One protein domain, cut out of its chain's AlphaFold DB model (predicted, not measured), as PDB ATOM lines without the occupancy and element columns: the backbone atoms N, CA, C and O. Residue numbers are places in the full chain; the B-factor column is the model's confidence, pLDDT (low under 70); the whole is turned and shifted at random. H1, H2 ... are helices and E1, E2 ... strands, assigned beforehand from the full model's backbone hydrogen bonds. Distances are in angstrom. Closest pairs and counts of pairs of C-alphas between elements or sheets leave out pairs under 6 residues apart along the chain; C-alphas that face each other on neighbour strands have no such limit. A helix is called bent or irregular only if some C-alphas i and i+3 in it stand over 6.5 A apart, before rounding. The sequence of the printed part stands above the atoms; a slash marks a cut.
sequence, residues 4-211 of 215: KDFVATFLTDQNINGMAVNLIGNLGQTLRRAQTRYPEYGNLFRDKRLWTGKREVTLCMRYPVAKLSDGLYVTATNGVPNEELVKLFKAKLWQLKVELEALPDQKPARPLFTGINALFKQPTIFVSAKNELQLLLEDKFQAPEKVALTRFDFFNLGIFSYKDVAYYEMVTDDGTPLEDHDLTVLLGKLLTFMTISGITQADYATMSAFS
ATOM      1  N   LYS A   4     204.592 115.769 184.452       89.69
ATOM      2  CA  LYS A   4     203.761 116.970 184.250       89.69
ATOM      3  C   LYS A   4     203.716 117.403 182.780       89.69
ATOM      4  O   LYS A   4     202.634 117.655 182.258       89.69
ATOM      5  N   ASP A   5     204.867 117.395 182.108       91.62
ATOM      6  CA  ASP A   5     205.014 117.836 180.719       91.62
ATOM      7  C   ASP A   5     204.411 116.798 179.764       91.62
ATOM      8  O   ASP A   5     203.754 117.145 178.783       91.62
ATOM      9  N   PHE A   6     204.566 115.514 180.095       92.25
ATOM     10  CA  PHE A   6     203.959 114.407 179.370       92.25
ATOM     11  C   PHE A   6     202.427 114.482 179.404       92.25
ATOM     12  O   PHE A   6     201.780 114.459 178.358       92.25
ATOM     13  N   VAL A   7     201.824 114.631 180.588       90.12
ATOM     14  CA  VAL A   7     200.361 114.745 180.710       90.12
ATOM     15  C   VAL A   7     199.853 116.008 180.014       90.12
ATOM     16  O   VAL A   7     198.869 115.931 179.280       90.12
ATOM     17  N   ALA A   8     200.525 117.150 180.189       89.38
ATOM     18  CA  ALA A   8     200.147 118.399 179.530       89.38
ATOM     19  C   ALA A   8     200.184 118.286 177.996       89.38
ATOM     20  O   ALA A   8     199.288 118.773 177.304       89.38
ATOM     21  N   THR A   9     201.176 117.577 177.461       91.38
ATOM     22  CA  THR A   9     201.356 117.404 176.016       91.38
ATOM     23  C   THR A   9     200.370 116.397 175.426       91.38
ATOM     24  O   THR A   9     199.740 116.671 174.406       91.38
ATOM     25  N   PHE A  10     200.211 115.231 176.060       92.19
ATOM     26  CA  PHE A  10     199.522 114.087 175.453       92.19
ATOM     27  C   PHE A  10     198.063 113.925 175.877       92.19
ATOM     28  O   PHE A  10     197.336 113.190 175.212       92.19
ATOM     29  N   LEU A  11     197.586 114.607 176.923       92.31
ATOM     30  CA  LEU A  11     196.154 114.666 177.228       92.31
ATOM     31  C   LEU A  11     195.481 115.732 176.355       92.31
ATOM     32  O   LEU A  11     195.645 116.934 176.586       92.31
ATOM     33  N   THR A  12     194.724 115.294 175.352       93.75
ATOM     34  CA  THR A  12     194.161 116.147 174.293       93.75
ATOM     35  C   THR A  12     192.662 115.919 174.127       93.75
ATOM     36  O   THR A  12     192.118 114.908 174.569       93.75
ATOM     37  N   ASP A  13     191.978 116.830 173.434       92.19
ATOM     38  CA  ASP A  13     190.552 116.671 173.116       92.19
ATOM     39  C   ASP A  13     190.255 115.389 172.323       92.19
ATOM     40  O   ASP A  13     189.172 114.817 172.442       92.19
ATOM     41  N   GLN A  14     191.223 114.901 171.543       92.12
ATOM     42  CA  GLN A  14     191.068 113.689 170.740       92.12
ATOM     43  C   GLN A  14     190.996 112.428 171.612       92.12
ATOM     44  O   GLN A  14     190.229 111.516 171.304       92.12
ATOM     45  N   ASN A  15     191.754 112.372 172.713       92.88
ATOM     46  CA  ASN A  15     191.829 111.181 173.566       92.88
ATOM     47  C   ASN A  15     191.129 111.322 174.929       92.88
ATOM     48  O   ASN A  15     190.945 110.312 175.614       92.88
ATOM     49  N   ILE A  16     190.649 112.516 175.300       92.25
ATOM     50  CA  ILE A  16     190.003 112.792 176.595       92.25
ATOM     51  C   ILE A  16     188.821 111.858 176.893       92.25
ATOM     52  O   ILE A  16     188.624 111.445 178.035       92.25
ATOM     53  N   ASN A  17     188.047 111.477 175.868       92.00
ATOM     54  CA  ASN A  17     186.941 110.523 176.002       92.00
ATOM     55  C   ASN A  17     187.452 109.156 176.465       92.00
ATOM     56  O   ASN A  17     186.959 108.615 177.454       92.00
ATOM     57  N   GLY A  18     188.449 108.621 175.755       91.62
ATOM     58  CA  GLY A  18     189.058 107.333 176.066       91.62
ATOM     59  C   GLY A  18     189.733 107.351 177.433       91.62
ATOM     60  O   GLY A  18     189.539 106.430 178.220       91.62
ATOM     61  N   MET A  19     190.439 108.433 177.771       91.81
ATOM     62  CA  MET A  19     191.085 108.584 179.078       91.81
ATOM     63  C   MET A  19     190.070 108.670 180.224       91.81
ATOM     64  O   MET A  19     190.278 108.057 181.271       91.81
ATOM     65  N   ALA A  20     188.942 109.359 180.029       89.25
ATOM     66  CA  ALA A  20     187.868 109.409 181.019       89.25
ATOM     67  C   ALA A  20     187.259 108.021 181.256       89.25
ATOM     68  O   ALA A  20     187.114 107.602 182.404       89.25
ATOM     69  N   VAL A  21     186.957 107.279 180.185       91.69
ATOM     70  CA  VAL A  21     186.459 105.898 180.277       91.69
ATOM     71  C   VAL A  21     187.485 104.988 180.954       91.69
ATOM     72  O   VAL A  21     187.128 104.199 181.833       91.69
ATOM     73  N   ASN A  22     188.763 105.148 180.612       89.75
ATOM     74  CA  ASN A  22     189.848 104.399 181.224       89.75
ATOM     75  C   ASN A  22     189.936 104.641 182.740       89.75
ATOM     76  O   ASN A  22     190.024 103.689 183.519       89.75
ATOM     77  N   LEU A  23     189.850 105.901 183.179       84.88
ATOM     78  CA  LEU A  23     189.833 106.250 184.601       84.88
ATOM     79  C   LEU A  23     188.593 105.725 185.325       84.88
ATOM     80  O   LEU A  23     188.717 105.203 186.432       84.88
ATOM     81  N   ILE A  24     187.412 105.822 184.709       85.44
ATOM     82  CA  ILE A  24     186.166 105.267 185.255       85.44
ATOM     83  C   ILE A  24     186.325 103.766 185.503       85.44
ATOM     84  O   ILE A  24     185.970 103.279 186.579       85.44
ATOM     85  N   GLY A  25     186.878 103.029 184.534       86.06
ATOM     86  CA  GLY A  25     187.064 101.587 184.655       86.06
ATOM     87  C   GLY A  25     188.054 101.195 185.746       86.06
ATOM     88  O   GLY A  25     187.751 100.314 186.556       86.06
ATOM     89  N   ASN A  26     189.184 101.900 185.831       81.12
ATOM     90  CA  ASN A  26     190.173 101.679 186.884       81.12
ATOM     91  C   ASN A  26     189.626 102.034 188.272       81.12
ATOM     92  O   ASN A  26     189.726 101.219 189.189       81.12
ATOM     93  N   LEU A  27     188.978 103.192 188.431       77.25
ATOM     94  CA  LEU A  27     188.377 103.577 189.709       77.25
ATOM     95  C   LEU A  27     187.284 102.589 190.126       77.25
ATOM     96  O   LEU A  27     187.266 102.132 191.267       77.25
ATOM     97  N   GLY A  28     186.411 102.199 189.195       78.25
ATOM     98  CA  GLY A  28     185.376 101.203 189.444       78.25
ATOM     99  C   GLY A  28     185.957  99.853 189.868       78.25
ATOM    100  O   GLY A  28     185.436  99.225 190.788       78.25
ATOM    101  N   GLN A  29     187.056  99.407 189.249       80.19
ATOM    102  CA  GLN A  29     187.754  98.184 189.654       80.19
ATOM    103  C   GLN A  29     188.332  98.305 191.066       80.19
ATOM    104  O   GLN A  29     188.143  97.388 191.870       80.19
ATOM    105  N   THR A  30     189.013  99.409 191.367       73.50
ATOM    106  CA  THR A  30     189.604  99.669 192.685       73.50
ATOM    107  C   THR A  30     188.537  99.678 193.773       73.50
ATOM    108  O   THR A  30     188.685  98.976 194.770       73.50
ATOM    109  N   LEU A  31     187.418 100.374 193.553       71.88
ATOM    110  CA  LEU A  31     186.305 100.420 194.503       71.88
ATOM    111  C   LEU A  31     185.651  99.046 194.704       71.88
ATOM    112  O   LEU A  31     185.411  98.654 195.843       71.88
ATOM    113  N   ARG A  32     185.421  98.272 193.633       74.94
ATOM    114  CA  ARG A  32     184.887  96.900 193.750       74.94
ATOM    115  C   ARG A  32     185.824  95.992 194.547       74.94
ATOM    116  O   ARG A  32     185.365  95.262 195.418       74.94
ATOM    117  N   ARG A  33     187.137  96.063 194.295       71.25
ATOM    118  CA  ARG A  33     188.144  95.307 195.058       71.25
ATOM    119  C   ARG A  33     188.168  95.717 196.527       71.25
ATOM    120  O   ARG A  33     188.222  94.843 197.385       71.25
ATOM    121  N   ALA A  34     188.096  97.017 196.811       66.00
ATOM    122  CA  ALA A  34     188.010  97.524 198.175       66.00
ATOM    123  C   ALA A  34     186.749  97.009 198.882       66.00
ATOM    124  O   ALA A  34     186.843  96.545 200.012       66.00
ATOM    125  N   GLN A  35     185.600  96.990 198.198       64.94
ATOM    126  CA  GLN A  35     184.353  96.447 198.739       64.94
ATOM    127  C   GLN A  35     184.444  94.939 199.030       64.94
ATOM    128  O   GLN A  35     183.910  94.482 200.033       64.94
ATOM    129  N   THR A  36     185.107  94.155 198.173       70.81
ATOM    130  CA  THR A  36     185.320  92.718 198.422       70.81
ATOM    131  C   THR A  36     186.298  92.471 199.568       70.81
ATOM    132  O   THR A  36     186.114  91.522 200.323       70.81
ATOM    133  N   ARG A  37     187.344  93.297 199.687       63.44
ATOM    134  CA  ARG A  37     188.382  93.153 200.718       63.44
ATOM    135  C   ARG A  37     187.921  93.638 202.092       63.44
ATOM    136  O   ARG A  37     188.368  93.078 203.084       63.44
ATOM    137  N   TYR A  38     187.044  94.638 202.126       58.69
ATOM    138  CA  TYR A  38     186.491  95.219 203.348       58.69
ATOM    139  C   TYR A  38     184.951  95.287 203.285       58.69
ATOM    140  O   TYR A  38     184.366  96.379 203.207       58.69
ATOM    141  N   PRO A  39     184.271  94.126 203.237       62.59
ATOM    142  CA  PRO A  39     182.818  94.047 203.088       62.59
ATOM    143  C   PRO A  39     182.049  94.738 204.224       62.59
ATOM    144  O   PRO A  39     180.954  95.255 203.992       62.59
ATOM    145  N   GLU A  40     182.634  94.819 205.419       51.66
ATOM    146  CA  GLU A  40     182.115  95.519 206.597       51.66
ATOM    147  C   GLU A  40     181.899  97.023 206.365       51.66
ATOM    148  O   GLU A  40     181.007  97.626 206.960       51.66
ATOM    149  N   TYR A  41     182.634  97.624 205.424       49.78
ATOM    150  CA  TYR A  41     182.470  99.025 205.031       49.78
ATOM    151  C   TYR A  41     181.575  99.195 203.794       49.78
ATOM    152  O   TYR A  41     181.462 100.294 203.251       49.78
ATOM    153  N   GLY A  42     180.885  98.138 203.347       52.19
ATOM    154  CA  GLY A  42     180.005  98.152 202.173       52.19
ATOM    155  C   GLY A  42     178.952  99.268 202.183       52.19
ATOM    156  O   GLY A  42     178.627  99.818 201.127       52.19
ATOM    157  N   ASN A  43     178.469  99.655 203.369       48.97
ATOM    158  CA  ASN A  43     177.552 100.782 203.537       48.97
ATOM    159  C   ASN A  43     178.265 102.141 203.462       48.97
ATOM    160  O   ASN A  43     177.706 103.055 202.873       48.97
ATOM    161  N   LEU A  44     179.513 102.285 203.927       46.84
ATOM    162  CA  LEU A  44     180.296 103.528 203.771       46.84
ATOM    163  C   LEU A  44     180.527 103.875 202.295       46.84
ATOM    164  O   LEU A  44     180.376 105.032 201.904       46.84
ATOM    165  N   PHE A  45     180.782 102.864 201.459       49.31
ATOM    166  CA  PHE A  45     180.898 103.036 200.006       49.31
ATOM    167  C   PHE A  45     179.574 103.448 199.332       49.31
ATOM    168  O   PHE A  45     179.604 104.049 198.257       49.31
ATOM    169  N   ARG A  46     178.416 103.128 199.935       46.38
ATOM    170  CA  ARG A  46     177.072 103.450 199.414       46.38
ATOM    171  C   ARG A  46     176.490 104.751 199.974       46.38
ATOM    172  O   ARG A  46     175.811 105.450 199.227       46.38
ATOM    173  N   ASP A  47     176.759 105.077 201.238       41.16
ATOM    174  CA  ASP A  47     176.117 106.185 201.959       41.16
ATOM    175  C   ASP A  47     176.953 107.464 202.015       41.16
ATOM    176  O   ASP A  47     176.384 108.557 202.103       41.16
ATOM    177  N   LYS A  48     178.295 107.400 201.956       43.00
ATOM    178  CA  LYS A  48     179.111 108.616 202.077       43.00
ATOM    179  C   LYS A  48     180.323 108.680 201.145       43.00
ATOM    180  O   LYS A  48     181.425 108.268 201.470       43.00
ATOM    181  N   ARG A  49     180.106 109.421 200.050       51.72
ATOM    182  CA  ARG A  49     180.926 110.590 199.662       51.72
ATOM    183  C   ARG A  49     182.424 110.359 199.457       51.72
ATOM    184  O   ARG A  49     183.216 111.255 199.740       51.72
ATOM    185  N   LEU A  50     182.825 109.237 198.881       38.31
ATOM    186  CA  LEU A  50     184.182 109.149 198.357       38.31
ATOM    187  C   LEU A  50     184.337 110.172 197.222       38.31
ATOM    188  O   LEU A  50     183.524 110.240 196.300       38.31
ATOM    189  N   TRP A  51     185.369 111.003 197.349       41.22
ATOM    190  CA  TRP A  51     185.873 111.986 196.384       41.22
ATOM    191  C   TRP A  51     185.199 113.355 196.244       41.22
ATOM    192  O   TRP A  51     185.898 114.310 195.919       41.22
ATOM    193  N   THR A  52     183.888 113.514 196.424       40.50
ATOM    194  CA  THR A  52     183.244 114.798 196.027       40.50
ATOM    195  C   THR A  52     182.010 115.195 196.824       40.50
ATOM    196  O   THR A  52     181.404 116.227 196.546       40.50
ATOM    197  N   GLY A  53     181.570 114.361 197.763       42.75
ATOM    198  CA  GLY A  53     180.211 114.488 198.282       42.75
ATOM    199  C   GLY A  53     179.124 113.957 197.336       42.75
ATOM    200  O   GLY A  53     177.966 113.928 197.743       42.75
ATOM    201  N   LYS A  54     179.470 113.525 196.111       49.28
ATOM    202  CA  LYS A  54     178.511 113.233 195.037       49.28
ATOM    203  C   LYS A  54     178.339 111.734 194.794       49.28
ATOM    204  O   LYS A  54     179.305 111.005 194.562       49.28
ATOM    205  N   ARG A  55     177.083 111.286 194.821       58.00
ATOM    206  CA  ARG A  55     176.646 109.905 194.544       58.00
ATOM    207  C   ARG A  55     177.091 109.443 193.152       58.00
ATOM    208  O   ARG A  55     177.373 108.266 192.944       58.00
ATOM    209  N   GLU A  56     177.211 110.385 192.227       57.78
ATOM    210  CA  GLU A  56     177.502 110.203 190.813       57.78
ATOM    211  C   GLU A  56     178.845 109.495 190.571       57.78
ATOM    212  O   GLU A  56     178.918 108.636 189.701       57.78
ATOM    213  N   VAL A  57     179.888 109.737 191.379       59.62
ATOM    214  CA  VAL A  57     181.209 109.098 191.180       59.62
ATOM    215  C   VAL A  57     181.156 107.588 191.433       59.62
ATOM    216  O   VAL A  57     181.782 106.822 190.705       59.62
ATOM    217  N   THR A  58     180.356 107.124 192.397       63.91
ATOM    218  CA  THR A  58     180.202 105.684 192.696       63.91
ATOM    219  C   THR A  58     179.511 104.905 191.573       63.91
ATOM    220  O   THR A  58     179.644 103.680 191.497       63.91
ATOM    221  N   LEU A  59     178.839 105.603 190.646       69.44
ATOM    222  CA  LEU A  59     178.270 104.990 189.444       69.44
ATOM    223  C   LEU A  59     179.351 104.380 188.544       69.44
ATOM    224  O   LEU A  59     179.031 103.474 187.778       69.44
ATOM    225  N   CYS A  60     180.630 104.761 188.688       76.69
ATOM    226  CA  CYS A  60     181.737 104.101 187.984       76.69
ATOM    227  C   CYS A  60     181.825 102.592 188.274       76.69
ATOM    228  O   CYS A  60     182.214 101.819 187.401       76.69
ATOM    229  N   MET A  61     181.381 102.133 189.454       78.00
ATOM    230  CA  MET A  61     181.323 100.702 189.777       78.00
ATOM    231  C   MET A  61     180.320  99.930 188.912       78.00
ATOM    232  O   MET A  61     180.432  98.709 188.802       78.00
ATOM    233  N   ARG A  62     179.339 100.625 188.334       79.75
ATOM    234  CA  ARG A  62     178.274 100.062 187.493       79.75
ATOM    235  C   ARG A  62     178.386 100.497 186.034       79.75
ATOM    236  O   ARG A  62     177.594 100.047 185.214       79.75
ATOM    237  N   TYR A  63     179.333 101.379 185.717       85.31
ATOM    238  CA  TYR A  63     179.538 101.852 184.359       85.31
ATOM    239  C   TYR A  63     179.978 100.676 183.469       85.31
ATOM    240  O   TYR A  63     180.877  99.927 183.867       85.31
ATOM    241  N   PRO A  64     179.350 100.480 182.297       87.81
ATOM    242  CA  PRO A  64     179.617  99.328 181.450       87.81
ATOM    243  C   PRO A  64     180.960  99.506 180.738       87.81
ATOM    244  O   PRO A  64     181.033 100.114 179.674       87.81
ATOM    245  N   VAL A  65     182.033  98.977 181.324       90.12
ATOM    246  CA  VAL A  65     183.381  98.962 180.736       90.12
ATOM    247  C   VAL A  65     183.926  97.553 180.581       90.12
ATOM    248  O   VAL A  65     183.712  96.696 181.439       90.12
ATOM    249  N   ALA A  66     184.697  97.348 179.519       90.69
ATOM    250  CA  ALA A  66     185.506  96.159 179.293       90.69
ATOM    251  C   ALA A  66     186.994  96.519 179.389       90.69
ATOM    252  O   ALA A  66     187.409  97.586 178.938       90.69
ATOM    253  N   LYS A  67     187.788  95.628 179.992       89.94
ATOM    254  CA  LYS A  67     189.246  95.763 180.057       89.94
ATOM    255  C   LYS A  67     189.867  95.156 178.797       89.94
ATOM    256  O   LYS A  67     189.604  93.994 178.494       89.94
ATOM    257  N   LEU A  68     190.692  95.928 178.104       86.94
ATOM    258  CA  LEU A  68     191.498  95.494 176.968       86.94
ATOM    259  C   LEU A  68     192.755  94.735 177.430       86.94
ATOM    260  O   LEU A  68     193.157  94.797 178.596       86.94
ATOM    261  N   SER A  69     193.385  94.004 176.507       82.94
ATOM    262  CA  SER A  69     194.597  93.211 176.768       82.94
ATOM    263  C   SER A  69     195.797  94.061 177.206       82.94
ATOM    264  O   SER A  69     196.619  93.594 177.992       82.94
ATOM    265  N   ASP A  70     195.871  95.311 176.754       79.75
ATOM    266  CA  ASP A  70     196.913  96.290 177.095       79.75
ATOM    267  C   ASP A  70     196.731  96.945 178.481       79.75
ATOM    268  O   ASP A  70     197.625  97.640 178.980       79.75
ATOM    269  N   GLY A  71     195.596  96.686 179.135       78.69
ATOM    270  CA  GLY A  71     195.250  97.209 180.449       78.69
ATOM    271  C   GLY A  71     194.341  98.438 180.451       78.69
ATOM    272  O   GLY A  71     193.937  98.840 181.544       78.69
ATOM    273  N   LEU A  72     193.994  99.001 179.291       87.81
ATOM    274  CA  LEU A  72     193.054 100.117 179.188       87.81
ATOM    275  C   LEU A  72     191.597  99.645 179.284       87.81
ATOM    276  O   LEU A  72     191.278  98.496 178.981       87.81
ATOM    277  N   TYR A  73     190.691 100.531 179.698       90.75
ATOM    278  CA  TYR A  73     189.248 100.276 179.654       90.75
ATOM    279  C   TYR A  73     188.569 101.030 178.516       90.75
ATOM    280  O   TYR A  73     188.867 102.195 178.253       90.75
ATOM    281  N   VAL A  74     187.583 100.373 177.909       90.94
ATOM    282  CA  VAL A  74     186.667 100.935 176.907       90.94
ATOM    283  C   VAL A  74     185.223 100.711 177.333       90.94
ATOM    284  O   VAL A  74     184.947  99.821 178.138       90.94
ATOM    285  N   THR A  75     184.286 101.494 176.798       89.00
ATOM    286  CA  THR A  75     182.857 101.242 177.016       89.00
ATOM    287  C   THR A  75     182.504  99.873 176.434       89.00
ATOM    288  O   THR A  75     182.886  99.560 175.307       89.00
ATOM    289  N   ALA A  76     181.795  99.044 177.198       85.69
ATOM    290  CA  ALA A  76     181.326  97.758 176.710       85.69
ATOM    291  C   ALA A  76     180.339  97.988 175.557       85.69
ATOM    292  O   ALA A  76     179.420  98.796 175.678       85.69
ATOM    293  N   THR A  77     180.507  97.253 174.462       72.19
ATOM    294  CA  THR A  77     179.747  97.389 173.205       72.19
ATOM    295  C   THR A  77     178.226  97.316 173.363       72.19
ATOM    296  O   THR A  77     177.508  97.840 172.519       72.19
ATOM    297  N   ASN A  78     177.732  96.725 174.454       71.69
ATOM    298  CA  ASN A  78     176.303  96.531 174.720       71.69
ATOM    299  C   ASN A  78     175.750  97.456 175.820       71.69
ATOM    300  O   ASN A  78     174.614  97.288 176.258       71.69
ATOM    301  N   GLY A  79     176.560  98.383 176.335       71.38
ATOM    302  CA  GLY A  79     176.168  99.294 177.404       71.38
ATOM    303  C   GLY A  79     175.852 100.688 176.881       71.38
ATOM    304  O   GLY A  79     176.598 101.230 176.071       71.38
ATOM    305  N   VAL A  80     174.788 101.306 177.394       71.62
ATOM    306  CA  VAL A  80     174.554 102.739 177.177       71.62
ATOM    307  C   VAL A  80     175.570 103.523 178.023       71.62
ATOM    308  O   VAL A  80     175.629 103.306 179.240       71.62
ATOM    309  N   PRO A  81     176.385 104.413 177.425       70.88
ATOM    310  CA  PRO A  81     177.300 105.257 178.181       70.88
ATOM    311  C   PRO A  81     176.522 106.145 179.157       70.88
ATOM    312  O   PRO A  81     175.587 106.840 178.771       70.88
ATOM    313  N   ASN A  82     176.932 106.179 180.425       81.19
ATOM    314  CA  ASN A  82     176.515 107.253 181.325       81.19
ATOM    315  C   ASN A  82     177.284 108.535 180.958       81.19
ATOM    316  O   ASN A  82     178.417 108.743 181.401       81.19
ATOM    317  N   GLU A  83     176.675 109.372 180.121       83.25
ATOM    318  CA  GLU A  83     177.294 110.595 179.604       83.25
ATOM    319  C   GLU A  83     177.633 111.607 180.702       83.25
ATOM    320  O   GLU A  83     178.679 112.255 180.635       83.25
ATOM    321  N   GLU A  84     176.806 111.715 181.744       80.75
ATOM    322  CA  GLU A  84     177.054 112.615 182.876       80.75
ATOM    323  C   GLU A  84     178.306 112.205 183.655       80.75
ATOM    324  O   GLU A  84     179.141 113.046 183.999       80.75
ATOM    325  N   LEU A  85     178.479 110.900 183.876       78.00
ATOM    326  CA  LEU A  85     179.664 110.359 184.528       78.00
ATOM    327  C   LEU A  85     180.915 110.612 183.687       78.00
ATOM    328  O   LEU A  85     181.923 111.095 184.202       78.00
ATOM    329  N   VAL A  86     180.846 110.338 182.382       84.69
ATOM    330  CA  VAL A  86     181.952 110.609 181.456       84.69
ATOM    331  C   VAL A  86     182.298 112.101 181.460       84.69
ATOM    332  O   VAL A  86     183.472 112.454 181.561       84.69
ATOM    333  N   LYS A  87     181.298 112.990 181.427       83.75
ATOM    334  CA  LYS A  87     181.484 114.445 181.512       83.75
ATOM    335  C   LYS A  87     182.196 114.863 182.802       83.75
ATOM    336  O   LYS A  87     183.102 115.694 182.750       83.75
ATOM    337  N   LEU A  88     181.837 114.267 183.938       78.38
ATOM    338  CA  LEU A  88     182.480 114.544 185.223       78.38
ATOM    339  C   LEU A  88     183.964 114.143 185.226       78.38
ATOM    340  O   LEU A  88     184.808 114.922 185.670       78.38
ATOM    341  N   PHE A  89     184.299 112.966 184.697       82.50
ATOM    342  CA  PHE A  89     185.692 112.508 184.634       82.50
ATOM    343  C   PHE A  89     186.536 113.311 183.641       82.50
ATOM    344  O   PHE A  89     187.689 113.610 183.938       82.50
ATOM    345  N   LYS A  90     185.962 113.750 182.515       87.06
ATOM    346  CA  LYS A  90     186.626 114.700 181.605       87.06
ATOM    347  C   LYS A  90     186.976 116.008 182.303       87.06
ATOM    348  O   LYS A  90     188.106 116.470 182.206       87.06
ATOM    349  N   ALA A  91     186.027 116.584 183.044       80.12
ATOM    350  CA  ALA A  91     186.271 117.815 183.792       80.12
ATOM    351  C   ALA A  91     187.401 117.638 184.820       80.12
ATOM    352  O   ALA A  91     188.218 118.537 184.995       80.12
ATOM    353  N   LYS A  92     187.488 116.465 185.459       77.81
ATOM    354  CA  LYS A  92     188.579 116.136 186.388       77.81
ATOM    355  C   LYS A  92     189.929 115.960 185.702       77.81
ATOM    356  O   LYS A  92     190.926 116.435 186.232       77.81
ATOM    357  N   LEU A  93     189.958 115.337 184.530       84.69
ATOM    358  CA  LEU A  93     191.161 115.242 183.706       84.69
ATOM    359  C   LEU A  93     191.661 116.625 183.271       84.69
ATOM    360  O   LEU A  93     192.856 116.890 183.359       84.69
ATOM    361  N   TRP A  94     190.757 117.534 182.894       84.56
ATOM    362  CA  TRP A  94     191.135 118.913 182.584       84.56
ATOM    363  C   TRP A  94     191.610 119.695 183.795       84.56
ATOM    364  O   TRP A  94     192.617 120.391 183.706       84.56
ATOM    365  N   GLN A  95     190.944 119.535 184.937       80.62
ATOM    366  CA  GLN A  95     191.412 120.117 186.189       80.62
ATOM    367  C   GLN A  95     192.833 119.634 186.515       80.62
ATOM    368  O   GLN A  95     193.696 120.453 186.809       80.62
ATOM    369  N   LEU A  96     193.092 118.325 186.404       81.50
ATOM    370  CA  LEU A  96     194.421 117.756 186.618       81.50
ATOM    371  C   LEU A  96     195.447 118.357 185.652       81.50
ATOM    372  O   LEU A  96     196.519 118.751 186.095       81.50
ATOM    373  N   LYS A  97     195.125 118.457 184.357       85.44
ATOM    374  CA  LYS A  97     196.018 119.066 183.363       85.44
ATOM    375  C   LYS A  97     196.410 120.491 183.753       85.44
ATOM    376  O   LYS A  97     197.598 120.773 183.858       85.44
ATOM    377  N   VAL A  98     195.423 121.336 184.049       85.38
ATOM    378  CA  VAL A  98     195.642 122.730 184.469       85.38
ATOM    379  C   VAL A  98     196.477 122.796 185.748       85.38
ATOM    380  O   VAL A  98     197.395 123.605 185.852       85.38
ATOM    381  N   GLU A  99     196.197 121.932 186.726       82.88
ATOM    382  CA  GLU A  99     196.975 121.868 187.965       82.88
ATOM    383  C   GLU A  99     198.435 121.472 187.723       82.88
ATOM    384  O   GLU A  99     199.314 122.015 188.387       82.88
ATOM    385  N   LEU A 100     198.699 120.545 186.795       84.88
ATOM    386  CA  LEU A 100     200.050 120.102 186.441       84.88
ATOM    387  C   LEU A 100     200.817 121.158 185.639       84.88
ATOM    388  O   LEU A 100     202.000 121.362 185.905       84.88
ATOM    389  N   GLU A 101     200.154 121.849 184.711       89.00
ATOM    390  CA  GLU A 101     200.724 122.973 183.950       89.00
ATOM    391  C   GLU A 101     201.080 124.156 184.860       89.00
ATOM    392  O   GLU A 101     202.072 124.842 184.633       89.00
ATOM    393  N   ALA A 102     200.313 124.364 185.935       89.00
ATOM    394  CA  ALA A 102     200.573 125.406 186.925       89.00
ATOM    395  C   ALA A 102     201.699 125.062 187.921       89.00
ATOM    396  O   ALA A 102     202.087 125.914 188.725       89.00
ATOM    397  N   LEU A 103     202.218 123.825 187.924       86.75
ATOM    398  CA  LEU A 103     203.324 123.455 188.807       86.75
ATOM    399  C   LEU A 103     204.632 124.128 188.358       86.75
ATOM    400  O   LEU A 103     204.965 124.085 187.171       86.75
ATOM    401  N   PRO A 104     205.447 124.653 189.296       87.50
ATOM    402  CA  PRO A 104     206.745 125.231 188.956       87.50
ATOM    403  C   PRO A 104     207.659 124.190 188.298       87.50
ATOM    404  O   PRO A 104     207.480 122.984 188.479       87.50
ATOM    405  N   ASP A 105     208.658 124.635 187.537       84.81
ATOM    406  CA  ASP A 105     209.588 123.742 186.821       84.81
ATOM    407  C   ASP A 105     210.495 122.936 187.735       84.81
ATOM    408  O   ASP A 105     210.842 121.784 187.440       84.81
ATOM    409  N   GLN A 106     210.840 123.537 188.866       80.44
ATOM    410  CA  GLN A 106     211.594 122.894 189.923       80.44
ATOM    411  C   GLN A 106     210.642 122.438 191.020       80.44
ATOM    412  O   GLN A 106     209.721 123.160 191.410       80.44
ATOM    413  N   LYS A 107     210.880 121.226 191.524       78.81
ATOM    414  CA  LYS A 107     210.115 120.685 192.640       78.81
ATOM    415  C   LYS A 107     210.344 121.573 193.868       78.81
ATOM    416  O   LYS A 107     211.499 121.724 194.270       78.81
ATOM    417  N   PRO A 108     209.292 122.138 194.487       69.44
ATOM    418  CA  PRO A 108     209.462 122.884 195.724       69.44
ATOM    419  C   PRO A 108     210.040 121.962 196.802       69.44
ATOM    420  O   PRO A 108     209.672 120.785 196.889       69.44
ATOM    421  N   ALA A 109     210.949 122.494 197.620       63.00
ATOM    422  CA  ALA A 109     211.544 121.748 198.719       63.00
ATOM    423  C   ALA A 109     210.431 121.283 199.668       63.00
ATOM    424  O   ALA A 109     209.766 122.092 200.315       63.00
ATOM    425  N   ARG A 110     210.195 119.972 199.725       58.09
ATOM    426  CA  ARG A 110     209.293 119.383 200.713       58.09
ATOM    427  C   ARG A 110     210.080 119.006 201.961       58.09
ATOM    428  O   ARG A 110     211.222 118.559 201.826       58.09
ATOM    429  N   PRO A 111     209.465 119.093 203.153       49.69
ATOM    430  CA  PRO A 111     209.960 118.364 204.306       49.69
ATOM    431  C   PRO A 111     210.008 116.891 203.903       49.69
ATOM    432  O   PRO A 111     208.983 116.277 203.603       49.69
ATOM    433  N   LEU A 112     211.215 116.351 203.785       47.84
ATOM    434  CA  LEU A 112     211.395 114.947 203.471       47.84
ATOM    435  C   LEU A 112     210.844 114.162 204.663       47.84
ATOM    436  O   LEU A 112     211.318 114.344 205.782       47.84
ATOM    437  N   PHE A 113     209.896 113.251 204.438       46.66
ATOM    438  CA  PHE A 113     209.770 112.110 205.340       46.66
ATOM    439  C   PHE A 113     211.120 111.387 205.312       46.66
ATOM    440  O   PHE A 113     211.542 110.857 204.276       46.66
ATOM    441  N   THR A 114     211.860 111.495 206.410       44.97
ATOM    442  CA  THR A 114     213.202 110.937 206.555       44.97
ATOM    443  C   THR A 114     213.114 109.409 206.465       44.97
ATOM    444  O   THR A 114     212.214 108.793 207.027       44.97
ATOM    445  N   GLY A 115     213.998 108.783 205.681       52.00
ATOM    446  CA  GLY A 115     214.000 107.330 205.439       52.00
ATOM    447  C   GLY A 115     213.441 106.921 204.074       52.00
ATOM    448  O   GLY A 115     214.188 106.380 203.269       52.00
ATOM    449  N   ILE A 116     212.183 107.245 203.755       54.28
ATOM    450  CA  ILE A 116     211.541 106.823 202.490       54.28
ATOM    451  C   ILE A 116     212.129 107.555 201.282       54.28
ATOM    452  O   ILE A 116     212.441 106.938 200.271       54.28
ATOM    453  N   ASN A 117     212.347 108.868 201.380       52.78
ATOM    454  CA  ASN A 117     212.938 109.632 200.273       52.78
ATOM    455  C   ASN A 117     214.375 109.194 199.937       52.78
ATOM    456  O   ASN A 117     214.855 109.454 198.839       52.78
ATOM    457  N   ALA A 118     215.061 108.530 200.874       56.69
ATOM    458  CA  ALA A 118     216.388 107.976 200.640       56.69
ATOM    459  C   ALA A 118     216.361 106.664 199.834       56.69
ATOM    460  O   ALA A 118     217.419 106.280 199.348       56.69
ATOM    461  N   LEU A 119     215.194 106.016 199.696       56.75
ATOM    462  CA  LEU A 119     214.993 104.786 198.911       56.75
ATOM    463  C   LEU A 119     214.778 105.048 197.411       56.75
ATOM    464  O   LEU A 119     214.768 104.117 196.615       56.75
ATOM    465  N   PHE A 120     214.557 106.307 197.024       60.31
ATOM    466  CA  PHE A 120     214.188 106.689 195.659       60.31
ATOM    467  C   PHE A 120     215.018 107.882 195.181       60.31
ATOM    468  O   PHE A 120     214.452 108.867 194.704       60.31
ATOM    469  N   LYS A 121     216.346 107.869 195.365       53.34
ATOM    470  CA  LYS A 121     217.192 108.940 194.816       53.34
ATOM    471  C   LYS A 121     216.875 109.092 193.321       53.34
ATOM    472  O   LYS A 121     217.039 108.154 192.563       53.34
ATOM    473  N   GLN A 122     216.387 110.273 192.929       64.25
ATOM    474  CA  GLN A 122     215.883 110.570 191.577       64.25
ATOM    475  C   GLN A 122     214.764 109.613 191.115       64.25
ATOM    476  O   GLN A 122     214.989 108.756 190.260       64.25
ATOM    477  N   PRO A 123     213.540 109.762 191.651       73.31
ATOM    478  CA  PRO A 123     212.432 108.885 191.299       73.31
ATOM    479  C   PRO A 123     212.113 109.030 189.807       73.31
ATOM    480  O   PRO A 123     211.590 110.046 189.351       73.31
ATOM    481  N   THR A 124     212.495 108.002 189.061       84.31
ATOM    482  CA  THR A 124     212.393 107.905 187.608       84.31
ATOM    483  C   THR A 124     211.412 106.789 187.294       84.31
ATOM    484  O   THR A 124     211.512 105.699 187.863       84.31
ATOM    485  N   ILE A 125     210.446 107.065 186.422       87.62
ATOM    486  CA  ILE A 125     209.503 106.071 185.923       87.62
ATOM    487  C   ILE A 125     210.129 105.412 184.697       87.62
ATOM    488  O   ILE A 125     210.244 106.029 183.637       87.62
ATOM    489  N   PHE A 126     210.506 104.149 184.859       90.25
ATOM    490  CA  PHE A 126     210.986 103.304 183.776       90.25
ATOM    491  C   PHE A 126     209.795 102.691 183.057       90.25
ATOM    492  O   PHE A 126     208.872 102.158 183.683       90.25
ATOM    493  N   VAL A 127     209.814 102.776 181.736       89.38
ATOM    494  CA  VAL A 127     208.795 102.202 180.874       89.38
ATOM    495  C   VAL A 127     209.364 100.954 180.220       89.38
ATOM    496  O   VAL A 127     210.327 101.016 179.456       89.38
ATOM    497  N   SER A 128     208.771  99.805 180.537       87.25
ATOM    498  CA  SER A 128     209.177  98.539 179.931       87.25
ATOM    499  C   SER A 128     208.727  98.451 178.472       87.25
ATOM    500  O   SER A 128     207.749  99.084 178.076       87.25
ATOM    501  N   ALA A 129     209.335  97.542 177.704       83.25
ATOM    502  CA  ALA A 129     208.922  97.243 176.327       83.25
ATOM    503  C   ALA A 129     207.444  96.803 176.186       83.25
ATOM    504  O   ALA A 129     206.891  96.796 175.091       83.25
ATOM    505  N   LYS A 130     206.781  96.427 177.292       83.00
ATOM    506  CA  LYS A 130     205.343  96.102 177.345       83.00
ATOM    507  C   LYS A 130     204.480  97.285 177.810       83.00
ATOM    508  O   LYS A 130     203.332  97.095 178.224       83.00
ATOM    509  N   ASN A 131     205.020  98.502 177.780       81.81
ATOM    510  CA  ASN A 131     204.391  99.718 178.292       81.81
ATOM    511  C   ASN A 131     204.000  99.605 179.778       81.81
ATOM    512  O   ASN A 131     202.971 100.145 180.188       81.81
ATOM    513  N   GLU A 132     204.730  98.832 180.588       85.25
ATOM    514  CA  GLU A 132     204.510  98.811 182.040       85.25
ATOM    515  C   GLU A 132     205.310  99.930 182.696       85.25
ATOM    516  O   GLU A 132     206.478 100.124 182.378       85.25
ATOM    517  N   LEU A 133     204.675 100.650 183.621       86.00
ATOM    518  CA  LEU A 133     205.323 101.705 184.393       86.00
ATOM    519  C   LEU A 133     205.961 101.099 185.641       86.00
ATOM    520  O   LEU A 133     205.287 100.395 186.404       86.00
ATOM    521  N   GLN A 134     207.239 101.386 185.856       86.38
ATOM    522  CA  GLN A 134     208.044 100.825 186.934       86.38
ATOM    523  C   GLN A 134     208.811 101.928 187.666       86.38
ATOM    524  O   GLN A 134     209.158 102.949 187.076       86.38
ATOM    525  N   LEU A 135     209.092 101.717 188.949       82.00
ATOM    526  CA  LEU A 135     210.020 102.545 189.721       82.00
ATOM    527  C   LEU A 135     211.218 101.703 190.135       82.00
ATOM    528  O   LEU A 135     211.058 100.537 190.497       82.00
ATOM    529  N   LEU A 136     212.397 102.316 190.113       79.56
ATOM    530  CA  LEU A 136     213.582 101.743 190.738       79.56
ATOM    531  C   LEU A 136     213.500 101.951 192.253       79.56
ATOM    532  O   LEU A 136     213.387 103.085 192.723       79.56
ATOM    533  N   LEU A 137     213.549 100.854 193.000       74.44
ATOM    534  CA  LEU A 137     213.703 100.852 194.447       74.44
ATOM    535  C   LEU A 137     215.193 100.694 194.771       74.44
ATOM    536  O   LEU A 137     215.780  99.652 194.490       74.44
ATOM    537  N   GLU A 138     215.793 101.717 195.375       69.38
ATOM    538  CA  GLU A 138     217.159 101.664 195.898       69.38
ATOM    539  C   GLU A 138     217.118 101.365 197.401       69.38
ATOM    540  O   GLU A 138     217.178 102.262 198.246       69.38
ATOM    541  N   ASP A 139     216.987 100.089 197.758       64.88
ATOM    542  CA  ASP A 139     217.180  99.664 199.144       64.88
ATOM    543  C   ASP A 139     218.684  99.663 199.470       64.88
ATOM    544  O   ASP A 139     219.499  99.116 198.736       64.88
ATOM    545  N   LYS A 140     219.075 100.260 200.599       59.47
ATOM    546  CA  LYS A 140     220.474 100.250 201.057       59.47
ATOM    547  C   LYS A 140     220.964  98.855 201.453       59.47
ATOM    548  O   LYS A 140     222.171  98.664 201.587       59.47
ATOM    549  N   PHE A 141     220.049  97.917 201.687       61.81
ATOM    550  CA  PHE A 141     220.345  96.562 202.144       61.81
ATOM    551  C   PHE A 141     220.160  95.494 201.056       61.81
ATOM    552  O   PHE A 141     220.569  94.353 201.269       61.81
ATOM    553  N   GLN A 142     219.566  95.834 199.907       64.31
ATOM    554  CA  GLN A 142     219.305  94.903 198.801       64.31
ATOM    555  C   GLN A 142     219.801  95.477 197.467       64.31
ATOM    556  O   GLN A 142     220.099  96.662 197.355       64.31
ATOM    557  N   ALA A 143     219.928  94.627 196.448       76.25
ATOM    558  CA  ALA A 143     220.246  95.104 195.106       76.25
ATOM    559  C   ALA A 143     219.083  95.962 194.565       76.25
ATOM    560  O   ALA A 143     217.928  95.608 194.808       76.25
ATOM    561  N   PRO A 144     219.354  97.055 193.825       76.94
ATOM    562  CA  PRO A 144     218.298  97.858 193.225       76.94
ATOM    563  C   PRO A 144     217.391  97.018 192.320       76.94
ATOM    564  O   PRO A 144     217.881  96.259 191.481       76.94
ATOM    565  N   GLU A 145     216.077  97.182 192.459       80.56
ATOM    566  CA  GLU A 145     215.081  96.442 191.675       80.56
ATOM    567  C   GLU A 145     214.074  97.398 191.030       80.56
ATOM    568  O   GLU A 145     213.598  98.346 191.657       80.56
ATOM    569  N   LYS A 146     213.716  97.135 189.768       82.75
ATOM    570  CA  LYS A 146     212.592  97.802 189.107       82.75
ATOM    571  C   LYS A 146     211.303  97.067 189.413       82.75
ATOM    572  O   LYS A 146     211.124  95.912 189.033       82.75
ATOM    573  N   VAL A 147     210.368  97.771 190.027       78.81
ATOM    574  CA  VAL A 147     209.096  97.192 190.443       78.81
ATOM    575  C   VAL A 147     207.957  97.900 189.729       78.81
ATOM    576  O   VAL A 147     207.890  99.129 189.681       78.81
ATOM    577  N   ALA A 148     207.031  97.116 189.180       78.81
ATOM    578  CA  ALA A 148     205.841  97.642 188.527       78.81
ATOM    579  C   ALA A 148     204.979  98.457 189.498       78.81
ATOM    580  O   ALA A 148     204.610  97.974 190.571       78.81
ATOM    581  N   LEU A 149     204.569  99.655 189.073       72.12
ATOM    582  CA  LEU A 149     203.691 100.544 189.843       72.12
ATOM    583  C   LEU A 149     202.379  99.861 190.250       72.12
ATOM    584  O   LEU A 149     201.843 100.117 191.321       72.12
ATOM    585  N   THR A 150     201.880  98.944 189.419       62.12
ATOM    586  CA  THR A 150     200.651  98.176 189.673       62.12
ATOM    587  C   THR A 150     200.758  97.190 190.837       62.12
ATOM    588  O   THR A 150     199.726  96.730 191.324       62.12
ATOM    589  N   ARG A 151     201.978  96.842 191.265       59.72
ATOM    590  CA  ARG A 151     202.266  95.910 192.369       59.72
ATOM    591  C   ARG A 151     202.747  96.616 193.634       59.72
ATOM    592  O   ARG A 151     203.011  95.966 194.637       59.72
ATOM    593  N   PHE A 152     202.920  97.930 193.570       57.28
ATOM    594  CA  PHE A 152     203.607  98.675 194.604       57.28
ATOM    595  C   PHE A 152     202.611  99.082 195.702       57.28
ATOM    596  O   PHE A 152     201.915 100.093 195.607       57.28
ATOM    597  N   ASP A 153     202.531  98.272 196.759       50.09
ATOM    598  CA  ASP A 153     201.572  98.446 197.862       50.09
ATOM    599  C   ASP A 153     201.796  99.731 198.683       50.09
ATOM    600  O   ASP A 153     200.863 100.231 199.312       50.09
ATOM    601  N   PHE A 154     202.992 100.333 198.626       44.69
ATOM    602  CA  PHE A 154     203.322 101.581 199.334       44.69
ATOM    603  C   PHE A 154     202.488 102.799 198.890       44.69
ATOM    604  O   PHE A 154     202.406 103.786 199.619       44.69
ATOM    605  N   PHE A 155     201.810 102.743 197.741       47.44
ATOM    606  CA  PHE A 155     200.922 103.827 197.300       47.44
ATOM    607  C   PHE A 155     199.488 103.681 197.820       47.44
ATOM    608  O   PHE A 155     198.793 104.686 197.936       47.44
ATOM    609  N   ASN A 156     199.087 102.482 198.268       41.75
ATOM    610  CA  ASN A 156     197.890 102.320 199.102       41.75
ATOM    611  C   ASN A 156     198.063 102.984 200.486       41.75
ATOM    612  O   ASN A 156     197.083 103.145 201.208       41.75
ATOM    613  N   LEU A 157     199.291 103.387 200.847       42.53
ATOM    614  CA  LEU A 157     199.629 104.072 202.098       42.53
ATOM    615  C   LEU A 157     199.744 105.606 201.953       42.53
ATOM    616  O   LEU A 157     200.042 106.278 202.933       42.53
ATOM    617  N   GLY A 158     199.512 106.186 200.764       47.38
ATOM    618  CA  GLY A 158     199.490 107.649 200.576       47.38
ATOM    619  C   GLY A 158     200.849 108.352 200.722       47.38
ATOM    620  O   GLY A 158     200.897 109.540 201.038       47.38
ATOM    621  N   ILE A 159     201.951 107.627 200.510       49.94
ATOM    622  CA  ILE A 159     203.326 108.105 200.737       49.94
ATOM    623  C   ILE A 159     203.779 109.135 199.683       49.94
ATOM    624  O   ILE A 159     204.581 110.018 199.986       49.94
ATOM    625  N   PHE A 160     203.244 109.066 198.462       56.06
ATOM    626  CA  PHE A 160     203.570 109.989 197.372       56.06
ATOM    627  C   PHE A 160     202.304 110.619 196.817       56.06
ATOM    628  O   PHE A 160     201.376 109.912 196.438       56.06
ATOM    629  N   SER A 161     202.285 111.946 196.725       68.00
ATOM    630  CA  SER A 161     201.178 112.665 196.096       68.00
ATOM    631  C   SER A 161     201.366 112.721 194.581       68.00
ATOM    632  O   SER A 161     202.497 112.717 194.094       68.00
ATOM    633  N   TYR A 162     200.279 112.886 193.819       72.06
ATOM    634  CA  TYR A 162     200.369 113.118 192.367       72.06
ATOM    635  C   TYR A 162     201.264 114.324 192.017       72.06
ATOM    636  O   TYR A 162     201.906 114.331 190.972       72.06
ATOM    637  N   LYS A 163     201.372 115.311 192.922       75.94
ATOM    638  CA  LYS A 163     202.280 116.459 192.789       75.94
ATOM    639  C   LYS A 163     203.751 116.090 192.956       75.94
ATOM    640  O   LYS A 163     204.593 116.798 192.430       75.94
ATOM    641  N   ASP A 164     204.087 115.022 193.680       76.12
ATOM    642  CA  ASP A 164     205.466 114.516 193.710       76.12
ATOM    643  C   ASP A 164     205.797 113.797 192.414       76.12
ATOM    644  O   ASP A 164     206.834 114.076 191.819       76.12
ATOM    645  N   VAL A 165     204.887 112.915 191.991       77.94
ATOM    646  CA  VAL A 165     204.994 112.122 190.763       77.94
ATOM    647  C   VAL A 165     205.124 113.020 189.536       77.94
ATOM    648  O   VAL A 165     205.869 112.694 188.622       77.94
ATOM    649  N   ALA A 166     204.459 114.177 189.534       84.00
ATOM    650  CA  ALA A 166     204.530 115.181 188.474       84.00
ATOM    651  C   ALA A 166     205.968 115.574 188.076       84.00
ATOM    652  O   ALA A 166     206.207 115.941 186.926       84.00
ATOM    653  N   TYR A 167     206.920 115.480 189.008       85.94
ATOM    654  CA  TYR A 167     208.328 115.820 188.791       85.94
ATOM    655  C   TYR A 167     209.207 114.641 188.377       85.94
ATOM    656  O   TYR A 167     210.402 114.838 188.173       85.94
ATOM    657  N   TYR A 168     208.658 113.429 188.303       86.50
ATOM    658  CA  TYR A 168     209.429 112.242 187.960       86.50
ATOM    659  C   TYR A 168     209.716 112.256 186.463       86.50
ATOM    660  O   TYR A 168     208.831 112.568 185.660       86.50
ATOM    661  N   GLU A 169     210.951 111.930 186.089       89.25
ATOM    662  CA  GLU A 169     211.305 111.725 184.688       89.25
ATOM    663  C   GLU A 169     210.744 110.388 184.213       89.25
ATOM    664  O   GLU A 169     210.765 109.401 184.946       89.25
ATOM    665  N   MET A 170     210.244 110.362 182.982       90.38
ATOM    666  CA  MET A 170     209.859 109.141 182.292       90.38
ATOM    667  C   MET A 170     210.892 108.812 181.218       90.38
ATOM    668  O   MET A 170     211.202 109.664 180.373       90.38
ATOM    669  N   VAL A 171     211.396 107.582 181.267       90.69
ATOM    670  CA  VAL A 171     212.417 107.026 180.369       90.69
ATOM    671  C   VAL A 171     212.084 105.572 180.046       90.69
ATOM    672  O   VAL A 171     211.301 104.933 180.750       90.69
ATOM    673  N   THR A 172     212.664 105.043 178.980       89.75
ATOM    674  CA  THR A 172     212.632 103.609 178.662       89.75
ATOM    675  C   THR A 172     213.351 102.786 179.734       89.75
ATOM    676  O   THR A 172     214.025 103.311 180.624       89.75
ATOM    677  N   ASP A 173     213.250 101.465 179.634       87.31
ATOM    678  CA  ASP A 173     213.915 100.552 180.558       87.31
ATOM    679  C   ASP A 173     215.451 100.728 180.592       87.31
ATOM    680  O   ASP A 173     216.074 100.552 181.636       87.31
ATOM    681  N   ASP A 174     216.079 101.147 179.497       86.75
ATOM    682  CA  ASP A 174     217.519 101.434 179.426       86.75
ATOM    683  C   ASP A 174     217.888 102.904 179.713       86.75
ATOM    684  O   ASP A 174     219.062 103.266 179.665       86.75
ATOM    685  N   GLY A 175     216.914 103.746 180.079       85.06
ATOM    686  CA  GLY A 175     217.143 105.140 180.469       85.06
ATOM    687  C   GLY A 175     217.165 106.141 179.310       85.06
ATOM    688  O   GLY A 175     217.573 107.286 179.504       85.06
ATOM    689  N   THR A 176     216.724 105.738 178.120       88.06
ATOM    690  CA  THR A 176     216.630 106.586 176.924       88.06
ATOM    691  C   THR A 176     215.245 107.260 176.791       88.06
ATOM    692  O   THR A 176     214.313 106.954 177.546       88.06
ATOM    693  N   PRO A 177     215.080 108.264 175.902       86.94
ATOM    694  CA  PRO A 177     213.783 108.901 175.645       86.94
ATOM    695  C   PRO A 177     212.717 107.946 175.067       86.94
ATOM    696  O   PRO A 177     213.028 106.991 174.368       86.94
ATOM    697  N   LEU A 178     211.432 108.228 175.321       83.44
ATOM    698  CA  LEU A 178     210.279 107.352 175.020       83.44
ATOM    699  C   LEU A 178     209.813 107.322 173.542       83.44
ATOM    700  O   LEU A 178     208.614 107.252 173.283       83.44
ATOM    701  N   GLU A 179     210.714 107.393 172.565       78.25
ATOM    702  CA  GLU A 179     210.355 107.672 171.159       78.25
ATOM    703  C   GLU A 179     209.489 106.584 170.486       78.25
ATOM    704  O   GLU A 179     208.584 106.920 169.726       78.25
ATOM    705  N   ASP A 180     209.675 105.304 170.828       74.56
ATOM    706  CA  ASP A 180     209.004 104.169 170.157       74.56
ATOM    707  C   ASP A 180     207.731 103.648 170.859       74.56
ATOM    708  O   ASP A 180     207.215 102.576 170.528       74.56
ATOM    709  N   HIS A 181     207.227 104.345 171.880       80.62
ATOM    710  CA  HIS A 181     206.155 103.818 172.733       80.62
ATOM    711  C   HIS A 181     204.762 104.320 172.340       80.62
ATOM    712  O   HIS A 181     204.587 105.443 171.871       80.62
ATOM    713  N   ASP A 182     203.729 103.517 172.627       82.50
ATOM    714  CA  ASP A 182     202.342 103.979 172.528       82.50
ATOM    715  C   ASP A 182     202.033 104.941 173.683       82.50
ATOM    716  O   ASP A 182     201.675 104.551 174.802       82.50
ATOM    717  N   LEU A 183     202.170 106.232 173.393       86.31
ATOM    718  CA  LEU A 183     202.006 107.306 174.368       86.31
ATOM    719  C   LEU A 183     200.575 107.377 174.923       86.31
ATOM    720  O   LEU A 183     200.387 107.831 176.051       86.31
ATOM    721  N   THR A 184     199.570 106.878 174.192       87.31
ATOM    722  CA  THR A 184     198.181 106.816 174.677       87.31
ATOM    723  C   THR A 184     198.035 105.751 175.757       87.31
ATOM    724  O   THR A 184     197.420 105.997 176.800       87.31
ATOM    725  N   VAL A 185     198.640 104.579 175.549       88.25
ATOM    726  CA  VAL A 185     198.667 103.504 176.550       88.25
ATOM    727  C   VAL A 185     199.431 103.947 177.795       88.25
ATOM    728  O   VAL A 185     198.950 103.745 178.917       88.25
ATOM    729  N   LEU A 186     200.582 104.602 177.618       88.31
ATOM    730  CA  LEU A 186     201.361 105.143 178.732       88.31
ATOM    731  C   LEU A 186     200.586 106.202 179.513       88.31
ATOM    732  O   LEU A 186     200.519 106.118 180.740       88.31
ATOM    733  N   LEU A 187     199.937 107.141 178.819       89.56
ATOM    734  CA  LEU A 187     199.092 108.157 179.440       89.56
ATOM    735  C   LEU A 187     197.957 107.526 180.248       89.56
ATOM    736  O   LEU A 187     197.749 107.900 181.400       89.56
ATOM    737  N   GLY A 188     197.262 106.527 179.704       87.31
ATOM    738  CA  GLY A 188     196.179 105.850 180.417       87.31
ATOM    739  C   GLY A 188     196.643 105.166 181.709       87.31
ATOM    740  O   GLY A 188     195.980 105.280 182.750       87.31
ATOM    741  N   LYS A 189     197.796 104.489 181.674       85.12
ATOM    742  CA  LYS A 189     198.395 103.838 182.853       85.12
ATOM    743  C   LYS A 189     198.898 104.860 183.875       85.12
ATOM    744  O   LYS A 189     198.674 104.688 185.073       85.12
ATOM    745  N   LEU A 190     199.505 105.948 183.411       85.06
ATOM    746  CA  LEU A 190     200.024 107.027 184.250       85.06
ATOM    747  C   LEU A 190     198.903 107.807 184.940       85.06
ATOM    748  O   LEU A 190     198.962 108.017 186.147       85.06
ATOM    749  N   LEU A 191     197.847 108.184 184.216       80.44
ATOM    750  CA  LEU A 191     196.689 108.877 184.791       80.44
ATOM    751  C   LEU A 191     195.998 108.018 185.849       80.44
ATOM    752  O   LEU A 191     195.580 108.531 186.888       80.44
ATOM    753  N   THR A 192     195.914 106.708 185.611       76.38
ATOM    754  CA  THR A 192     195.420 105.752 186.606       76.38
ATOM    755  C   THR A 192     196.287 105.786 187.859       76.38
ATOM    756  O   THR A 192     195.763 105.946 188.961       76.38
ATOM    757  N   PHE A 193     197.607 105.698 187.690       74.38
ATOM    758  CA  PHE A 193     198.560 105.784 188.789       74.38
ATOM    759  C   PHE A 193     198.414 107.093 189.575       74.38
ATOM    760  O   PHE A 193     198.215 107.040 190.783       74.38
ATOM    761  N   MET A 194     198.406 108.246 188.902       71.75
ATOM    762  CA  MET A 194     198.278 109.565 189.534       71.75
ATOM    763  C   MET A 194     196.941 109.755 190.260       71.75
ATOM    764  O   MET A 194     196.891 110.383 191.317       71.75
ATOM    765  N   THR A 195     195.858 109.195 189.716       67.56
ATOM    766  CA  THR A 195     194.525 109.224 190.340       67.56
ATOM    767  C   THR A 195     194.502 108.393 191.622       67.56
ATOM    768  O   THR A 195     193.930 108.823 192.620       67.56
ATOM    769  N   ILE A 196     195.148 107.222 191.621       60.16
ATOM    770  CA  ILE A 196     195.249 106.349 192.798       60.16
ATOM    771  C   ILE A 196     196.194 106.959 193.845       60.16
ATOM    772  O   ILE A 196     195.840 107.011 195.019       60.16
ATOM    773  N   SER A 197     197.350 107.489 193.435       54.09
ATOM    774  CA  SER A 197     198.330 108.133 194.327       54.09
ATOM    775  C   SER A 197     197.880 109.505 194.847       54.09
ATOM    776  O   SER A 197     198.495 110.078 195.739       54.09
ATOM    777  N   GLY A 198     196.824 110.084 194.274       49.56
ATOM    778  CA  GLY A 198     196.176 111.286 194.798       49.56
ATOM    779  C   GLY A 198     195.320 111.039 196.045       49.56
ATOM    780  O   GLY A 198     194.872 112.007 196.649       49.56
ATOM    781  N   ILE A 199     195.093 109.778 196.430       47.44
ATOM    782  CA  ILE A 199     194.315 109.386 197.612       47.44
ATOM    783  C   ILE A 199     195.274 109.245 198.803       47.44
ATOM    784  O   ILE A 199     196.127 108.359 198.817       47.44
ATOM    785  N   THR A 200     195.175 110.124 199.801       42.94
ATOM    786  CA  THR A 200     196.124 110.186 200.928       42.94
ATOM    787  C   THR A 200     195.690 109.344 202.139       42.94
ATOM    788  O   THR A 200     194.522 108.990 202.298       42.94
ATOM    789  N   GLN A 201     196.622 109.058 203.062       37.56
ATOM    790  CA  GLN A 201     196.300 108.437 204.356       37.56
ATOM    791  C   GLN A 201     195.424 109.345 205.235       37.56
ATOM    792  O   GLN A 201     194.660 108.833 206.041       37.56
ATOM    793  N   ALA A 202     195.480 110.674 205.080       37.25
ATOM    794  CA  ALA A 202     194.554 111.591 205.748       37.25
ATOM    795  C   ALA A 202     193.133 111.445 205.187       37.25
ATOM    796  O   ALA A 202     192.177 111.473 205.960       37.25
ATOM    797  N   ASP A 203     192.991 111.183 203.885       41.81
ATOM    798  CA  ASP A 203     191.704 110.807 203.300       41.81
ATOM    799  C   ASP A 203     191.204 109.501 203.945       41.81
ATOM    800  O   ASP A 203     190.089 109.482 204.457       41.81
ATOM    801  N   TYR A 204     192.058 108.475 204.100       36.56
ATOM    802  CA  TYR A 204     191.741 107.221 204.819       36.56
ATOM    803  C   TYR A 204     191.501 107.360 206.339       36.56
ATOM    804  O   TYR A 204     190.640 106.688 206.903       36.56
ATOM    805  N   ALA A 205     192.236 108.214 207.047       34.47
ATOM    806  CA  ALA A 205     192.124 108.376 208.496       34.47
ATOM    807  C   ALA A 205     190.869 109.177 208.857       34.47
ATOM    808  O   ALA A 205     190.132 108.799 209.769       34.47
ATOM    809  N   THR A 206     190.550 110.198 208.060       37.44
ATOM    810  CA  THR A 206     189.252 110.878 208.107       37.44
ATOM    811  C   THR A 206     188.123 109.913 207.710       37.44
ATOM    812  O   THR A 206     187.037 109.998 208.270       37.44
ATOM    813  N   MET A 207     188.371 108.921 206.839       38.94
ATOM    814  CA  MET A 207     187.426 107.819 206.572       38.94
ATOM    815  C   MET A 207     187.206 106.886 207.785       38.94
ATOM    816  O   MET A 207     186.133 106.297 207.892       38.94
ATOM    817  N   SER A 208     188.171 106.771 208.709       33.03
ATOM    818  CA  SER A 208     188.108 105.877 209.886       33.03
ATOM    819  C   SER A 208     187.606 106.543 211.180       33.03
ATOM    820  O   SER A 208     186.849 105.928 211.931       33.03
ATOM    821  N   ALA A 209     187.942 107.815 211.431       32.69
ATOM    822  CA  ALA A 209     187.617 108.516 212.681       32.69
ATOM    823  C   ALA A 209     186.109 108.798 212.866       32.69
ATOM    824  O   ALA A 209     185.623 108.837 213.994       32.69
ATOM    825  N   PHE A 210     185.336 108.908 211.780       34.47
ATOM    826  CA  PHE A 210     183.874 109.086 211.836       34.47
ATOM    827  C   PHE A 210     183.086 107.785 212.061       34.47
ATOM    828  O   PHE A 210     181.868 107.832 212.229       34.47
ATOM    829  N   SER A 211     183.756 106.625 212.081       32.12
ATOM    830  CA  SER A 211     183.139 105.366 212.526       32.12
ATOM    831  C   SER A 211     183.067 105.262 214.054       32.12
ATOM    832  O   SER A 211     182.185 104.584 214.570       32.12
TER     833      SER A 211
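This is residues 4 to 211 of the 215 residues of an uncharacterized protein of Lactobacillus sp (UniProt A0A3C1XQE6). A small, strongly twisted sheet of four strands, E5 E4 E3 E6, makes one side of the model, and crossed helices make most of the rest: H7 runs through the middle, between the sheet and the long helix H2, while H5 crosses H2 and reaches from H4 to H1. The small hairpin E1 and E2 packs on H2, and H8 follows beyond the last residue of H7, touching no helix. The printed part has 208 residues, with eight named helices and six named strands in the order H1 H2 H3 H4 E1 E2 H5 E3 E4 E5 H6 E6 H7 H8. The larger sheet is mixed, the smaller antiparallel, and the class is mixed, helices and strands. The whole is compact, with a radius of gyration of the C-alphas of 17.6 A, a rounded outline and spans of 46 by 42 by 32 A.

The larger sheet holds E3, residues 124 to 127, E4, residues 133 to 137 and 13.1 A long, E5, residues 145 to 148, and E6, residues 169 to 172 and 10.2 A long. H7, residues 183 to 197, is 20.3 A long. H2, residues 16 to 37, is the longest helix at 31.1 A, from C-alpha 16 at (190.003, 112.792, 176.595) to C-alpha 37 at (188.382, 93.153, 200.718). H5, residues 83 to 101, is 26.9 A long. E1 is residues 65 to 67 and E2 residues 73 to 75. The shorter helices are H1, residues 4 to 10, H3, residues 39 to 47, H4, residues 55 to 61, H6, residues 162 to 165, and H8, residues 201 to 209, which ends with C-alpha 209 at (187.617, 108.516, 212.681). H3 is irregular, with C-alphas 40 and 43 at 7.6 A.

E3, E4 and E5 form a meander, each strand the antiparallel neighbour of the one before; N 126 and O 134 are 2.9 A apart, N 137 and O 145 2.8 A. E6, an edge strand, is parallel to E3, with N 125 and O 169 at 2.8 A. E5, H6 and E6 make a split strand-helix-strand unit, two strands that run the same way with E4 and E3 between them, and its crossover is right-handed. H7 only grazes this sheet, with residues 186 to 193. H6 touches H7, closest at the C-alphas of Tyr 162 and Met 194, 5.0 A. H2 is the hub, touching four helices. It touches H7 at a steep tilt of 42 degrees, the same way, closest at the C-alphas of Met 19 and Gly 188, 5.9 A. H5 is about perpendicular to H2, at 78 degrees, and touches it, the C-alphas of Ala 20 and Phe 89 being closest at 5.2 A. H4 touches H2, with the C-alphas of Gly 28 and Met 61 closest at 4.1 A, and H3 only just touches H2, with 3 pairs of C-alphas within 8 A, only at the corner. H1 touches H5, closest at the C-alphas of Lys 4 and Leu 100, 5.3 A. The hairpin E1 and E2 has N 66 and O 74 at 2.8 A, and the closest C-alphas of H2 and E2, those of Asn 22 and Tyr 73, are 4.5 A apart. Every O i to N i+4 pair is within hydrogen-bond range in H1, H2, H5, H7 and H8; H3 has 2 of 5, with 3 of 6 O i to N i+3 pairs, H4 has 0 of 3, with 4 of 4, and H6 is too short for such a pair.

The two C-alphas farthest apart, those of Val 80 and Phe 141, are 52.5 A apart. The printed part, residues 4 to 211, has no cut. The long links are H5 to E3, residues 102 to 123, and E5 to H6, residues 149 to 161. The mean pLDDT of the printed part is 72.2, and 74 residues are under 70, among them residues 37 to 59, 108 to 122 and 195 to 211.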